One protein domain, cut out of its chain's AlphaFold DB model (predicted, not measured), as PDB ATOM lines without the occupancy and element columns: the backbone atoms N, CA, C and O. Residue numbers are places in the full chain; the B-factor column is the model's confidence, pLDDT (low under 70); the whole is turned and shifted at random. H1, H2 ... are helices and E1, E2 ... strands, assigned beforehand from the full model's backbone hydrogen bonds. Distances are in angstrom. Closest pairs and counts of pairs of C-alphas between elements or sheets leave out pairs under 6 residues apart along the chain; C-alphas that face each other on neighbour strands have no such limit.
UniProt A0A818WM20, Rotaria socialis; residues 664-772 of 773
ATOM      1  N   ARG A 664      56.673  33.248   1.107       91.12
ATOM      2  CA  ARG A 664      55.609  32.249   1.312       91.12
ATOM      3  C   ARG A 664      54.962  32.368   2.691       91.12
ATOM      4  O   ARG A 664      53.736  32.324   2.797       91.12
ATOM      5  N   ALA A 665      55.778  32.473   3.741       89.62
ATOM      6  CA  ALA A 665      55.293  32.586   5.111       89.62
ATOM      7  C   ALA A 665      54.502  33.885   5.322       89.62
ATOM      8  O   ALA A 665      53.445  33.857   5.950       89.62
ATOM      9  N   TRP A 666      54.983  35.000   4.764       88.12
ATOM     10  CA  TRP A 666      54.298  36.285   4.822       88.12
ATOM     11  C   TRP A 666      52.945  36.240   4.105       88.12
ATOM     12  O   TRP A 666      51.936  36.519   4.751       88.12
ATOM     13  N   ILE A 667      52.894  35.792   2.842       87.81
ATOM     14  CA  ILE A 667      51.639  35.659   2.080       87.81
ATOM     15  C   ILE A 667      50.667  34.747   2.832       87.81
ATOM     16  O   ILE A 667      49.530  35.128   3.077       87.81
ATOM     17  N   SER A 668      51.116  33.569   3.278       90.19
ATOM     18  CA  SER A 668      50.253  32.624   4.003       90.19
ATOM     19  C   SER A 668      49.654  33.228   5.276       90.19
ATOM     20  O   SER A 668      48.508  32.936   5.607       90.19
ATOM     21  N   HIS A 669      50.415  34.066   5.986       88.12
ATOM     22  CA  HIS A 669      49.928  34.778   7.164       88.12
ATOM     23  C   HIS A 669      48.895  35.852   6.801       88.12
ATOM     24  O   HIS A 669      47.874  35.947   7.475       88.12
ATOM     25  N   GLN A 670      49.116  36.613   5.720       86.00
ATOM     26  CA  GLN A 670      48.128  37.580   5.228       86.00
ATOM     27  C   GLN A 670      46.815  36.883   4.845       86.00
ATOM     28  O   GLN A 670      45.751  37.296   5.294       86.00
ATOM     29  N   LEU A 671      46.885  35.774   4.102       88.00
ATOM     30  CA  LEU A 671      45.702  35.000   3.712       88.00
ATOM     31  C   LEU A 671      44.955  34.433   4.925       88.00
ATOM     32  O   LEU A 671      43.731  34.501   4.972       88.00
ATOM     33  N   ALA A 672      45.673  33.924   5.930       90.31
ATOM     34  CA  ALA A 672      45.060  33.465   7.176       90.31
ATOM     35  C   ALA A 672      44.336  34.601   7.915       90.31
ATOM     36  O   ALA A 672      43.220  34.404   8.391       90.31
ATOM     37  N   SER A 673      44.946  35.790   7.982       86.94
ATOM     38  CA  SER A 673      44.340  36.972   8.605       86.94
ATOM     39  C   SER A 673      43.080  37.426   7.868       86.94
ATOM     40  O   SER A 673      42.081  37.741   8.506       86.94
ATOM     41  N   ILE A 674      43.110  37.441   6.534       83.50
ATOM     42  CA  ILE A 674      41.964  37.811   5.694       83.50
ATOM     43  C   ILE A 674      40.827  36.796   5.865       83.50
ATOM     44  O   ILE A 674      39.678  37.181   6.064       83.50
ATOM     45  N   GLN A 675      41.139  35.497   5.858       85.88
ATOM     46  CA  GLN A 675      40.140  34.450   6.074       85.88
ATOM     47  C   GLN A 675      39.494  34.550   7.465       85.88
ATOM     48  O   GLN A 675      38.290  34.337   7.594       85.88
ATOM     49  N   ALA A 676      40.272  34.891   8.499       88.75
ATOM     50  CA  ALA A 676      39.767  35.087   9.860       88.75
ATOM     51  C   ALA A 676      38.802  36.282   9.978       88.75
ATOM     52  O   ALA A 676      37.997  36.323  10.900       88.75
ATOM     53  N   GLN A 677      38.846  37.221   9.030       86.00
ATOM     54  CA  GLN A 677      37.883  38.319   8.892       86.00
ATOM     55  C   GLN A 677      36.646  37.915   8.063       86.00
ATOM     56  O   GLN A 677      35.881  38.772   7.635       86.00
ATOM     57  N   HIS A 678      36.448  36.613   7.820       85.88
ATOM     58  CA  HIS A 678      35.339  36.035   7.049       85.88
ATOM     59  C   HIS A 678      35.265  36.485   5.582       85.88
ATOM     60  O   HIS A 678      34.242  36.321   4.918       85.88
ATOM     61  N   HIS A 679      36.363  37.011   5.043       81.31
ATOM     62  CA  HIS A 679      36.444  37.399   3.644       81.31
ATOM     63  C   HIS A 679      36.639  36.196   2.717       81.31
ATOM     64  O   HIS A 679      37.309  35.219   3.060       81.31
ATOM     65  N   THR A 680      36.086  36.292   1.504       83.75
ATOM     66  CA  THR A 680      36.300  35.284   0.460       83.75
ATOM     67  C   THR A 680      37.548  35.628  -0.340       83.75
ATOM     68  O   THR A 680      37.652  36.716  -0.903       83.75
ATOM     69  N   ILE A 681      38.498  34.702  -0.420       87.75
ATOM     70  CA  ILE A 681      39.767  34.919  -1.122       87.75
ATOM     71  C   ILE A 681      39.668  34.359  -2.544       87.75
ATOM     72  O   ILE A 681      39.331  33.189  -2.744       87.75
ATOM     73  N   ILE A 682      40.006  35.183  -3.531       89.62
ATOM     74  CA  ILE A 682      40.092  34.825  -4.951       89.62
ATOM     75  C   ILE A 682      41.462  35.231  -5.504       89.62
ATOM     76  O   ILE A 682      42.130  36.104  -4.948       89.62
ATOM     77  N   ALA A 683      41.908  34.607  -6.593       88.19
ATOM     78  CA  ALA A 683      43.179  34.959  -7.234       88.19
ATOM     79  C   ALA A 683      42.980  35.537  -8.641       88.19
ATOM     80  O   ALA A 683      42.059  35.134  -9.346       88.19
ATOM     81  N   TYR A 684      43.857  36.450  -9.058       85.00
ATOM     82  CA  TYR A 684      43.872  37.046 -10.397       85.00
ATOM     83  C   TYR A 684      45.011  36.476 -11.240       85.00
ATOM     84  O   TYR A 684      46.180  36.618 -10.872       85.00
ATOM     85  N   GLY A 685      44.676  35.915 -12.399       84.25
ATOM     86  CA  GLY A 685      45.602  35.358 -13.379       84.25
ATOM     87  C   GLY A 685      45.909  33.882 -13.128       84.25
ATOM     88  O   GLY A 685      46.612  33.518 -12.188       84.25
ATOM     89  N   ALA A 686      45.471  33.015 -14.036       88.44
ATOM     90  CA  ALA A 686      45.799  31.593 -14.069       88.44
ATOM     91  C   ALA A 686      47.081  31.344 -14.890       88.44
ATOM     92  O   ALA A 686      47.152  30.445 -15.731       88.44
ATOM     93  N   ALA A 687      48.108  32.177 -14.705       86.62
ATOM     94  CA  ALA A 687      49.394  32.029 -15.387       86.62
ATOM     95  C   ALA A 687      50.184  30.825 -14.845       86.62
ATOM     96  O   ALA A 687      50.053  30.474 -13.673       86.62
ATOM     97  N   ALA A 688      51.072  30.248 -15.666       88.69
ATOM     98  CA  ALA A 688      51.924  29.124 -15.262       88.69
ATOM     99  C   ALA A 688      52.705  29.414 -13.963       88.69
ATOM    100  O   ALA A 688      52.672  28.628 -13.018       88.69
ATOM    101  N   LYS A 689      53.320  30.600 -13.871       89.19
ATOM    102  CA  LYS A 689      54.005  31.070 -12.654       89.19
ATOM    103  C   LYS A 689      53.081  31.184 -11.433       89.19
ATOM    104  O   LYS A 689      53.441  30.785 -10.327       89.19
ATOM    105  N   GLY A 690      51.837  31.605 -11.653       90.81
ATOM    106  CA  GLY A 690      50.798  31.645 -10.628       90.81
ATOM    107  C   GLY A 690      50.505  30.268 -10.042       90.81
ATOM    108  O   GLY A 690      50.320  30.132  -8.833       90.81
ATOM    109  N   MET A 691      50.535  29.221 -10.873       94.25
ATOM    110  CA  MET A 691      50.353  27.843 -10.408       94.25
ATOM    111  C   MET A 691      51.520  27.379  -9.529       94.25
ATOM    112  O   MET A 691      51.293  26.685  -8.537       94.25
ATOM    113  N   VAL A 692      52.750  27.816  -9.821       95.19
ATOM    114  CA  VAL A 692      53.913  27.531  -8.964       95.19
ATOM    115  C   VAL A 692      53.740  28.155  -7.585       95.19
ATOM    116  O   VAL A 692      53.911  27.471  -6.569       95.19
ATOM    117  N   LEU A 693      53.362  29.437  -7.537       93.69
ATOM    118  CA  LEU A 693      53.084  30.143  -6.287       93.69
ATOM    119  C   LEU A 693      51.944  29.470  -5.513       93.69
ATOM    120  O   LEU A 693      52.097  29.204  -4.319       93.69
ATOM    121  N   LEU A 694      50.841  29.135  -6.188       94.44
ATOM    122  CA  LEU A 694      49.699  28.435  -5.602       94.44
ATOM    123  C   LEU A 694      50.144  27.144  -4.910       94.44
ATOM    124  O   LEU A 694      49.914  26.979  -3.712       94.44
ATOM    125  N   HIS A 695      50.829  26.242  -5.618       95.56
ATOM    126  CA  HIS A 695      51.283  24.978  -5.026       95.56
ATOM    127  C   HIS A 695      52.324  25.189  -3.929       95.56
ATOM    128  O   HIS A 695      52.341  24.430  -2.957       95.56
ATOM    129  N   PHE A 696      53.151  26.233  -4.021       93.62
ATOM    130  CA  PHE A 696      54.089  26.564  -2.956       93.62
ATOM    131  C   PHE A 696      53.366  26.995  -1.672       93.62
ATOM    132  O   PHE A 696      53.738  26.529  -0.592       93.62
ATOM    133  N   LEU A 697      52.304  27.803  -1.784       93.19
ATOM    134  CA  LEU A 697      51.444  28.229  -0.672       93.19
ATOM    135  C   LEU A 697      50.599  27.078  -0.103       93.19
ATOM    136  O   LEU A 697      50.460  26.960   1.112       93.19
ATOM    137  N   LEU A 698      50.079  26.184  -0.951       92.88
ATOM    138  CA  LEU A 698      49.295  25.015  -0.521       92.88
ATOM    139  C   LEU A 698      50.104  24.034   0.346       92.88
ATOM    140  O   LEU A 698      49.517  23.244   1.084       92.88
ATOM    141  N   LYS A 699      51.442  24.081   0.284       90.88
ATOM    142  CA  LYS A 699      52.348  23.292   1.137       90.88
ATOM    143  C   LYS A 699      52.634  23.925   2.504       90.88
ATOM    144  O   LYS A 699      53.446  23.383   3.254       90.88
ATOM    145  N   THR A 700      52.002  25.045   2.850       86.62
ATOM    146  CA  THR A 700      52.092  25.627   4.194       86.62
ATOM    147  C   THR A 700      51.400  24.726   5.226       86.62
ATOM    148  O   THR A 700      50.232  24.371   5.074       86.62
ATOM    149  N   SER A 701      52.118  24.358   6.291       81.50
ATOM    150  CA  SER A 701      51.574  23.603   7.430       81.50
ATOM    151  C   SER A 701      50.514  24.413   8.184       81.50
ATOM    152  O   SER A 701      50.641  25.630   8.286       81.50
ATOM    153  N   ASN A 702      49.502  23.745   8.750       83.44
ATOM    154  CA  ASN A 702      48.411  24.378   9.511       83.44
ATOM    155  C   ASN A 702      47.681  25.493   8.731       83.44
ATOM    156  O   ASN A 702      47.295  26.514   9.295       83.44
ATOM    157  N   ARG A 703      47.525  25.314   7.412       89.94
ATOM    158  CA  ARG A 703      46.817  26.254   6.534       89.94
ATOM    159  C   ARG A 703      45.363  26.432   6.989       89.94
ATOM    160  O   ARG A 703      44.613  25.463   7.021       89.94
ATOM    161  N   SER A 704      44.973  27.675   7.263       91.56
ATOM    162  CA  SER A 704      43.631  28.068   7.722       91.56
ATOM    163  C   SER A 704      42.873  28.952   6.723       91.56
ATOM    164  O   SER A 704      41.924  29.628   7.100       91.56
ATOM    165  N   TRP A 705      43.311  28.988   5.464       92.75
ATOM    166  CA  TRP A 705      42.729  29.792   4.385       92.75
ATOM    167  C   TRP A 705      42.494  28.936   3.139       92.75
ATOM    168  O   TRP A 705      43.183  27.929   2.921       92.75
ATOM    169  N   ASN A 706      41.551  29.351   2.292       92.94
ATOM    170  CA  ASN A 706      41.292  28.707   1.009       92.94
ATOM    171  C   ASN A 706      41.103  29.738  -0.110       92.94
ATOM    172  O   ASN A 706      40.675  30.853   0.150       92.94
ATOM    173  N   ILE A 707      41.422  29.354  -1.348       92.12
ATOM    174  CA  ILE A 707      41.151  30.168  -2.540       92.12
ATOM    175  C   ILE A 707      39.908  29.597  -3.212       92.12
ATOM    176  O   ILE A 707      39.888  28.416  -3.558       92.12
ATOM    177  N   SER A 708      38.883  30.427  -3.392       92.31
ATOM    178  CA  SER A 708      37.589  29.993  -3.923       92.31
ATOM    179  C   SER A 708      37.616  29.757  -5.428       92.31
ATOM    180  O   SER A 708      37.057  28.773  -5.901       92.31
ATOM    181  N   PHE A 709      38.254  30.652  -6.184       93.38
ATOM    182  CA  PHE A 709      38.454  30.530  -7.628       93.38
ATOM    183  C   PHE A 709      39.580  31.455  -8.107       93.38
ATOM    184  O   PHE A 709      40.007  32.362  -7.384       93.38
ATOM    185  N   VAL A 710      40.058  31.214  -9.328       92.69
ATOM    186  CA  VAL A 710      41.010  32.078 -10.040       92.69
ATOM    187  C   VAL A 710      40.294  32.743 -11.210       92.69
ATOM    188  O   VAL A 710      39.549  32.072 -11.917       92.69
ATOM    189  N   ILE A 711      40.507  34.038 -11.429       90.25
ATOM    190  CA  ILE A 711      39.991  34.736 -12.612       90.25
ATOM    191  C   ILE A 711      41.050  34.867 -13.703       90.25
ATOM    192  O   ILE A 711      42.189  35.237 -13.419       90.25
ATOM    193  N   ASP A 712      40.690  34.534 -14.941       87.25
ATOM    194  CA  ASP A 712      41.550  34.638 -16.122       87.25
ATOM    195  C   ASP A 712      40.693  34.807 -17.391       87.25
ATOM    196  O   ASP A 712      39.695  34.106 -17.597       87.25
ATOM    197  N   ASP A 713      41.083  35.747 -18.250       84.38
ATOM    198  CA  ASP A 713      40.339  36.070 -19.470       84.38
ATOM    199  C   ASP A 713      40.783  35.255 -20.694       84.38
ATOM    200  O   ASP A 713      40.187  35.392 -21.760       84.38
ATOM    201  N   ALA A 714      41.776  34.368 -20.564       82.31
ATOM    202  CA  ALA A 714      42.137  33.431 -21.620       82.31
ATOM    203  C   ALA A 714      40.993  32.417 -21.840       82.31
ATOM    204  O   ALA A 714      40.758  31.574 -20.967       82.31
ATOM    205  N   PRO A 715      40.321  32.413 -23.011       84.56
ATOM    206  CA  PRO A 715      39.132  31.583 -23.226       84.56
ATOM    207  C   PRO A 715      39.386  30.085 -23.026       84.56
ATOM    208  O   PRO A 715      38.546  29.381 -22.481       84.56
ATOM    209  N   LEU A 716      40.582  29.609 -23.393       83.12
ATOM    210  CA  LEU A 716      40.981  28.202 -23.264       83.12
ATOM    211  C   LEU A 716      41.145  27.729 -21.812       83.12
ATOM    212  O   LEU A 716      41.186  26.528 -21.568       83.12
ATOM    213  N   LYS A 717      41.266  28.651 -20.849       87.94
ATOM    214  CA  LYS A 717      41.376  28.319 -19.421       87.94
ATOM    215  C   LYS A 717      40.045  28.435 -18.691       87.94
ATOM    216  O   LYS A 717      39.908  27.899 -17.597       87.94
ATOM    217  N   GLN A 718      39.066  29.136 -19.246       89.81
ATOM    218  CA  GLN A 718      37.773  29.311 -18.590       89.81
ATOM    219  C   GLN A 718      37.021  27.979 -18.522       89.81
ATOM    220  O   GLN A 718      37.127  27.152 -19.423       89.81
ATOM    221  N   ASN A 719      36.253  27.772 -17.447       90.81
ATOM    222  CA  ASN A 719      35.544  26.512 -17.173       90.81
ATOM    223  C   ASN A 719      36.479  25.297 -17.020       90.81
ATOM    224  O   ASN A 719      36.083  24.159 -17.265       90.81
ATOM    225  N   THR A 720      37.720  25.543 -16.598       95.00
ATOM    226  CA  THR A 720      38.679  24.506 -16.200       95.00
ATOM    227  C   THR A 720      39.026  24.641 -14.718       95.00
ATOM    228  O   THR A 720      38.564  25.557 -14.032       95.00
ATOM    229  N   PHE A 721      39.857  23.735 -14.212       96.88
ATOM    230  CA  PHE A 721      40.399  23.763 -12.861       96.88
ATOM    231  C   PHE A 721      41.913  23.985 -12.877       96.88
ATOM    232  O   PHE A 721      42.626  23.477 -13.744       96.88
ATOM    233  N   CYS A 722      42.410  24.722 -11.880       96.00
ATOM    234  CA  CYS A 722      43.838  24.913 -11.658       96.00
ATOM    235  C   CYS A 722      44.529  23.546 -11.478       96.00
ATOM    236  O   CYS A 722      44.082  22.764 -10.624       96.00
ATOM    237  N   PRO A 723      45.634  23.267 -12.198       95.12
ATOM    238  CA  PRO A 723      46.239  21.939 -12.259       95.12
ATOM    239  C   PRO A 723      46.519  21.344 -10.880       95.12
ATOM    240  O   PRO A 723      47.113  21.997 -10.015       95.12
ATOM    241  N   GLY A 724      46.131  20.086 -10.661       95.38
ATOM    242  CA  GLY A 724      46.362  19.385  -9.395       95.38
ATOM    243  C   GLY A 724      45.513  19.886  -8.225       95.38
ATOM    244  O   GLY A 724      45.891  19.628  -7.076       95.38
ATOM    245  N   THR A 725      44.437  20.636  -8.490       95.44
ATOM    246  CA  THR A 725      43.516  21.191  -7.486       95.44
ATOM    247  C   THR A 725      42.060  21.153  -7.967       95.44
ATOM    248  O   THR A 725      41.784  20.931  -9.143       95.44
ATOM    249  N   SER A 726      41.135  21.436  -7.051       95.31
ATOM    250  CA  SER A 726      39.708  21.637  -7.320       95.31
ATOM    251  C   SER A 726      39.318  23.114  -7.497       95.31
ATOM    252  O   SER A 726      38.136  23.440  -7.435       95.31
ATOM    253  N   ILE A 727      40.287  24.028  -7.641       96.12
ATOM    254  CA  ILE A 727      40.029  25.473  -7.710       96.12
ATOM    255  C   ILE A 727      39.635  25.829  -9.152       96.12
ATOM    256  O   ILE A 727      40.464  25.649 -10.043       96.12
ATOM    257  N   PRO A 728      38.410  26.318  -9.413       96.56
ATOM    258  CA  PRO A 728      37.962  26.614 -10.769       96.56
ATOM    259  C   PRO A 728      38.569  27.917 -11.306       96.56
ATOM    260  O   PRO A 728      38.834  28.855 -10.548       96.56
ATOM    261  N   VAL A 729      38.720  27.985 -12.628       94.94
ATOM    262  CA  VAL A 729      39.108  29.180 -13.382       94.94
ATOM    263  C   VAL A 729      37.868  29.807 -14.021       94.94
ATOM    264  O   VAL A 729      37.119  29.144 -14.745       94.94
ATOM    265  N   ARG A 730      37.636  31.092 -13.749       92.75
ATOM    266  CA  ARG A 730      36.448  31.849 -14.169       92.75
ATOM    267  C   ARG A 730      36.835  33.093 -14.986       92.75
ATOM    268  O   ARG A 730      37.929  33.613 -14.797       92.75
ATOM    269  N   PRO A 731      35.966  33.598 -15.876       89.88
ATOM    270  CA  PRO A 731      36.201  34.872 -16.561       89.88
ATOM    271  C   PRO A 731      36.126  36.060 -15.590       89.88
ATOM    272  O   PRO A 731      35.398  36.003 -14.594       89.88
ATOM    273  N   THR A 732      36.780  37.183 -15.911       83.62
ATOM    274  CA  THR A 732      36.696  38.418 -15.105       83.62
ATOM    275  C   THR A 732      35.255  38.930 -14.979       83.62
ATOM    276  O   THR A 732      34.890  39.506 -13.956       83.62
ATOM    277  N   SER A 733      34.384  38.642 -15.956       81.25
ATOM    278  CA  SER A 733      32.950  38.971 -15.899       81.25
ATOM    279  C   SER A 733      32.212  38.353 -14.706       81.25
ATOM    280  O   SER A 733      31.132  38.821 -14.353       81.25
ATOM    281  N   GLU A 734      32.765  37.315 -14.073       78.44
ATOM    282  CA  GLU A 734      32.214  36.739 -12.846       78.44
ATOM    283  C   GLU A 734      32.217  37.745 -11.684       78.44
ATOM    284  O   GLU A 734      31.307  37.727 -10.858       78.44
ATOM    285  N   LEU A 735      33.174  38.683 -11.658       71.94
ATOM    286  CA  LEU A 735      33.196  39.766 -10.669       71.94
ATOM    287  C   LEU A 735      31.959  40.667 -10.789       71.94
ATOM    288  O   LEU A 735      31.412  41.108  -9.781       71.94
ATOM    289  N   ASN A 736      31.455  40.872 -12.011       64.81
ATOM    290  CA  ASN A 736      30.290  41.723 -12.266       64.81
ATOM    291  C   ASN A 736      28.985  41.117 -11.731       64.81
ATOM    292  O   ASN A 736      28.065  41.862 -11.404       64.81
ATOM    293  N   LYS A 737      28.907  39.785 -11.581       57.88
ATOM    294  CA  LYS A 737      27.755  39.111 -10.953       57.88
ATOM    295  C   LYS A 737      27.637  39.415  -9.453       57.88
ATOM    296  O   LYS A 737      26.597  39.134  -8.865       57.88
ATOM    297  N   HIS A 738      28.672  40.010  -8.853       52.09
ATOM    298  CA  HIS A 738      28.734  40.370  -7.438       52.09
ATOM    299  C   HIS A 738      28.918  41.885  -7.173       52.09
ATOM    300  O   HIS A 738      29.097  42.252  -6.019       52.09
ATOM    301  N   ALA A 739      28.746  42.731  -8.204       37.84
ATOM    302  CA  ALA A 739      28.666  44.207  -8.237       37.84
ATOM    303  C   ALA A 739      29.963  45.061  -8.250       37.84
ATOM    304  O   ALA A 739      31.043  44.654  -7.837       37.84
ATOM    305  N   SER A 740      29.778  46.272  -8.802       37.59
ATOM    306  CA  SER A 740      30.705  47.327  -9.262       37.59
ATOM    307  C   SER A 740      32.003  47.534  -8.469       37.59
ATOM    308  O   SER A 740      31.980  47.822  -7.275       37.59
ATOM    309  N   THR A 741      33.136  47.479  -9.178       42.47
ATOM    310  CA  THR A 741      34.500  47.570  -8.640       42.47
ATOM    311  C   THR A 741      35.150  48.936  -8.892       42.47
ATOM    312  O   THR A 741      35.304  49.325 -10.048       42.47
ATOM    313  N   GLU A 742      35.654  49.597  -7.847       37.88
ATOM    314  CA  GLU A 742      36.818  50.489  -7.969       37.88
ATOM    315  C   GLU A 742      38.062  49.740  -7.455       37.88
ATOM    316  O   GLU A 742      38.064  49.278  -6.309       37.88
ATOM    317  N   PRO A 743      39.120  49.566  -8.269       39.41
ATOM    318  CA  PRO A 743      40.376  48.993  -7.804       39.41
ATOM    319  C   PRO A 743      41.140  50.013  -6.952       39.41
ATOM    320  O   PRO A 743      41.535  51.076  -7.426       39.41
ATOM    321  N   MET A 744      41.389  49.668  -5.692       37.94
ATOM    322  CA  MET A 744      42.242  50.446  -4.802       37.94
ATOM    323  C   MET A 744      43.689  49.937  -4.941       37.94
ATOM    324  O   MET A 744      44.043  48.912  -4.372       37.94
ATOM    325  N   TYR A 745      44.485  50.674  -5.724       38.00
ATOM    326  CA  TYR A 745      45.939  50.557  -5.964       38.00
ATOM    327  C   TYR A 745      46.441  49.326  -6.771       38.00
ATOM    328  O   TYR A 745      46.391  48.197  -6.292       38.00
ATOM    329  N   PRO A 746      46.989  49.522  -7.993       37.81
ATOM    330  CA  PRO A 746      47.411  48.442  -8.903       37.81
ATOM    331  C   PRO A 746      48.774  47.781  -8.593       37.81
ATOM    332  O   PRO A 746      49.127  46.800  -9.259       37.81
ATOM    333  N   ASP A 747      49.516  48.277  -7.596       38.69
ATOM    334  CA  ASP A 747      50.933  47.932  -7.385       38.69
ATOM    335  C   ASP A 747      51.220  47.055  -6.148       38.69
ATOM    336  O   ASP A 747      52.378  46.735  -5.879       38.69
ATOM    337  N   GLU A 748      50.197  46.600  -5.411       40.06
ATOM    338  CA  GLU A 748      50.377  45.679  -4.277       40.06
ATOM    339  C   GLU A 748      50.081  44.206  -4.646       40.06
ATOM    340  O   GLU A 748      49.181  43.925  -5.440       40.06
ATOM    341  N   PRO A 749      50.802  43.223  -4.062       40.16
ATOM    342  CA  PRO A 749      50.567  41.793  -4.316       40.16
ATOM    343  C   PRO A 749      49.200  41.291  -3.811       40.16
ATOM    344  O   PRO A 749      48.760  40.198  -4.177       40.16
ATOM    345  N   ILE A 750      48.528  42.079  -2.968       43.84
ATOM    346  CA  ILE A 750      47.205  41.807  -2.410       43.84
ATOM    347  C   ILE A 750      46.360  43.064  -2.624       43.84
ATOM    348  O   ILE A 750      46.707  44.123  -2.117       43.84
ATOM    349  N   ILE A 751      45.250  42.945  -3.351       49.09
ATOM    350  CA  ILE A 751      44.308  44.044  -3.590       49.09
ATOM    351  C   ILE A 751      42.997  43.700  -2.884       49.09
ATOM    352  O   ILE A 751      42.369  42.675  -3.157       49.09
ATOM    353  N   ALA A 752      42.562  44.558  -1.964       39.25
ATOM    354  CA  ALA A 752      41.229  44.457  -1.383       39.25
ATOM    355  C   ALA A 752      40.212  45.095  -2.343       39.25
ATOM    356  O   ALA A 752      40.302  46.290  -2.625       39.25
ATOM    357  N   ILE A 753      39.232  44.325  -2.823       44.22
ATOM    358  CA  ILE A 753      38.104  44.856  -3.599       44.22
ATOM    359  C   ILE A 753      36.900  44.932  -2.658       44.22
ATOM    360  O   ILE A 753      36.350  43.913  -2.243       44.22
ATOM    361  N   ARG A 754      36.496  46.152  -2.287       39.19
ATOM    362  CA  ARG A 754      35.288  46.387  -1.485       39.19
ATOM    363  C   ARG A 754      34.109  46.682  -2.396       39.19
ATOM    364  O   ARG A 754      34.140  47.650  -3.148       39.19
ATOM    365  N   THR A 755      33.040  45.913  -2.258       38.34
ATOM    366  CA  THR A 755      31.753  46.216  -2.880       38.34
ATOM    367  C   THR A 755      30.944  47.135  -1.966       38.34
ATOM    368  O   THR A 755      30.531  46.733  -0.881       38.34
ATOM    369  N   ARG A 756      30.711  48.386  -2.382       31.08
ATOM    370  CA  ARG A 756      29.660  49.239  -1.801       31.08
ATOM    371  C   ARG A 756      28.385  49.032  -2.611       31.08
ATOM    372  O   ARG A 756      28.310  49.482  -3.748       31.08
ATOM    373  N   LEU A 757      27.390  48.374  -2.026       29.75
ATOM    374  CA  LEU A 757      26.024  48.408  -2.541       29.75
ATOM    375  C   LEU A 757      25.256  49.500  -1.796       29.75
ATOM    376  O   LEU A 757      24.783  49.293  -0.680       29.75
ATOM    377  N   ASP A 758      25.133  50.674  -2.418       30.00
ATOM    378  CA  ASP A 758      24.096  51.625  -2.033       30.00
ATOM    379  C   ASP A 758      22.733  51.049  -2.440       30.00
ATOM    380  O   ASP A 758      22.481  50.781  -3.615       30.00
ATOM    381  N   LYS A 759      21.853  50.932  -1.437       32.16
ATOM    382  CA  LYS A 759      20.453  50.458  -1.442       32.16
ATOM    383  C   LYS A 759      20.243  48.959  -1.171       32.16
ATOM    384  O   LYS A 759      20.183  48.135  -2.072       32.16
ATOM    385  N   LYS A 760      19.961  48.679   0.111       31.78
ATOM    386  CA  LYS A 760      19.113  47.582   0.626       31.78
ATOM    387  C   LYS A 760      19.358  46.191   0.008       31.78
ATOM    388  O   LYS A 760      18.454  45.607  -0.583       31.78
ATOM    389  N   CYS A 761      20.539  45.626   0.238       29.69
ATOM    390  CA  CYS A 761      20.728  44.173   0.248       29.69
ATOM    391  C   CYS A 761      21.681  43.786   1.385       29.69
ATOM    392  O   CYS A 761      22.814  44.253   1.436       29.69
ATOM    393  N   GLU A 762      21.197  42.945   2.296       32.34
ATOM    394  CA  GLU A 762      21.931  42.342   3.418       32.34
ATOM    395  C   GLU A 762      22.880  41.227   2.927       32.34
ATOM    396  O   GLU A 762      22.705  40.058   3.263       32.34
ATOM    397  N   SER A 763      23.873  41.538   2.086       37.22
ATOM    398  CA  SER A 763      24.881  40.547   1.675       37.22
ATOM    399  C   SER A 763      26.313  41.027   1.939       37.22
ATOM    400  O   SER A 763      26.899  41.737   1.125       37.22
ATOM    401  N   ASP A 764      26.891  40.567   3.054       39.69
ATOM    402  CA  ASP A 764      28.243  40.863   3.578       39.69
ATOM    403  C   ASP A 764      29.413  40.214   2.792       39.69
ATOM    404  O   ASP A 764      30.451  39.857   3.352       39.69
ATOM    405  N   HIS A 765      29.290  39.984   1.482       48.31
ATOM    406  CA  HIS A 765      30.310  39.229   0.737       48.31
ATOM    407  C   HIS A 765      31.402  40.151   0.177       48.31
ATOM    408  O   HIS A 765      31.260  40.729  -0.898       48.31
ATOM    409  N   THR A 766      32.516  40.276   0.906       55.59
ATOM    410  CA  THR A 766      33.720  40.995   0.443       55.59
ATOM    411  C   THR A 766      34.745  40.014  -0.139       55.59
ATOM    412  O   THR A 766      35.109  39.031   0.519       55.59
ATOM    413  N   TYR A 767      35.238  40.302  -1.349       56.16
ATOM    414  CA  TYR A 767      36.285  39.529  -2.022       56.16
ATOM    415  C   TYR A 767      37.671  40.156  -1.824       56.16
ATOM    416  O   TYR A 767      37.857  41.360  -1.984       56.16
ATOM    417  N   PHE A 768      38.672  39.329  -1.534       59.09
ATOM    418  CA  PHE A 768      40.078  39.737  -1.508       59.09
ATOM    419  C   PHE A 768      40.825  39.099  -2.668       59.09
ATOM    420  O   PHE A 768      40.799  37.878  -2.827       59.09
ATOM    421  N   LEU A 769      41.482  39.936  -3.468       59.09
ATOM    422  CA  LEU A 769      42.164  39.538  -4.684       59.09
ATOM    423  C   LEU A 769      43.659  39.354  -4.422       59.09
ATOM    424  O   LEU A 769      44.356  40.278  -4.003       59.09
ATOM    425  N   VAL A 770      44.167  38.166  -4.727       63.19
ATOM    426  CA  VAL A 770      45.603  37.873  -4.714       63.19
ATOM    427  C   VAL A 770      46.104  37.850  -6.148       63.19
ATOM    428  O   VAL A 770      45.651  37.035  -6.951       63.19
ATOM    429  N   LYS A 771      47.040  38.732  -6.496       68.12
ATOM    430  CA  LYS A 771      47.592  38.779  -7.852       68.12
ATOM    431  C   LYS A 771      48.643  37.681  -8.016       68.12
ATOM    432  O   LYS A 771      49.636  37.652  -7.298       68.12
ATOM    433  N   PHE A 772      48.419  36.763  -8.954       63.38
ATOM    434  CA  PHE A 772      49.334  35.656  -9.269       63.38
ATOM    435  C   PHE A 772      50.316  35.991 -10.406       63.38
ATOM    436  O   PHE A 772      51.056  35.119 -10.868       63.38
TER     437      PHE A 772
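What this domain is: This is residues 664 to 772 of the 773 residues of a protein of Rotaria socialis (UniProt A0A818WM20). With little regular structure, a small three-strand sheet forms the middle, H1 covers one face, H2 meets H1's first end as a corner, the long link of residues 699 to 732 pairs briefly with E1 at residues 710 to 711, and the loop of residues 754 to 766 between E2 and E3 reaches out to 26 A from the mean of all C-alphas. The 109 printed residues, 42 in named elements, run H1 E1 H2 H3 E2 E3; the sheet, E1 E3 E2, is mixed, as is the class. It is compact, radius of gyration of the C-alphas 14.0 A, spanning 42 by 33 by 26 A.

How they stand to each other: E1, residues 680 to 684, is parallel to E3, residues 767 to 771; N 684 and O 770 are 2.8 A apart. E2, residues 750 to 753, forms an antiparallel hairpin with E3; N 751 and O 769 are 2.9 A apart. H1, residues 664 to 676, is on the sheet, height 9.1 A. H2, residues 688 to 698, touches H1's residues 664 to 668 alone, closest C-alphas Arg 664 and Leu 697, 6.1 A; at 70.1 degrees they are only just about perpendicular. H3, residues 733 to 736, is apart from both helices. In H1 and H2 every O i to N i+4 pair is within hydrogen-bond range; H3 is too short for one.

Where its parts are: H1, 18.2 A, begins at C-alpha 664 (55.609, 32.249, 1.312); E3, 12.7 A, ends at C-alpha 771 (47.592, 38.779, -7.852).

The domain as a whole: The farthest C-alphas, Ser 701 and Lys 759, are 42.1 A apart. The printed part has no cut; links H2 to H3, H3 to E2 and E2 to E3 are long. Residues 736 to 772 have pLDDT under 70.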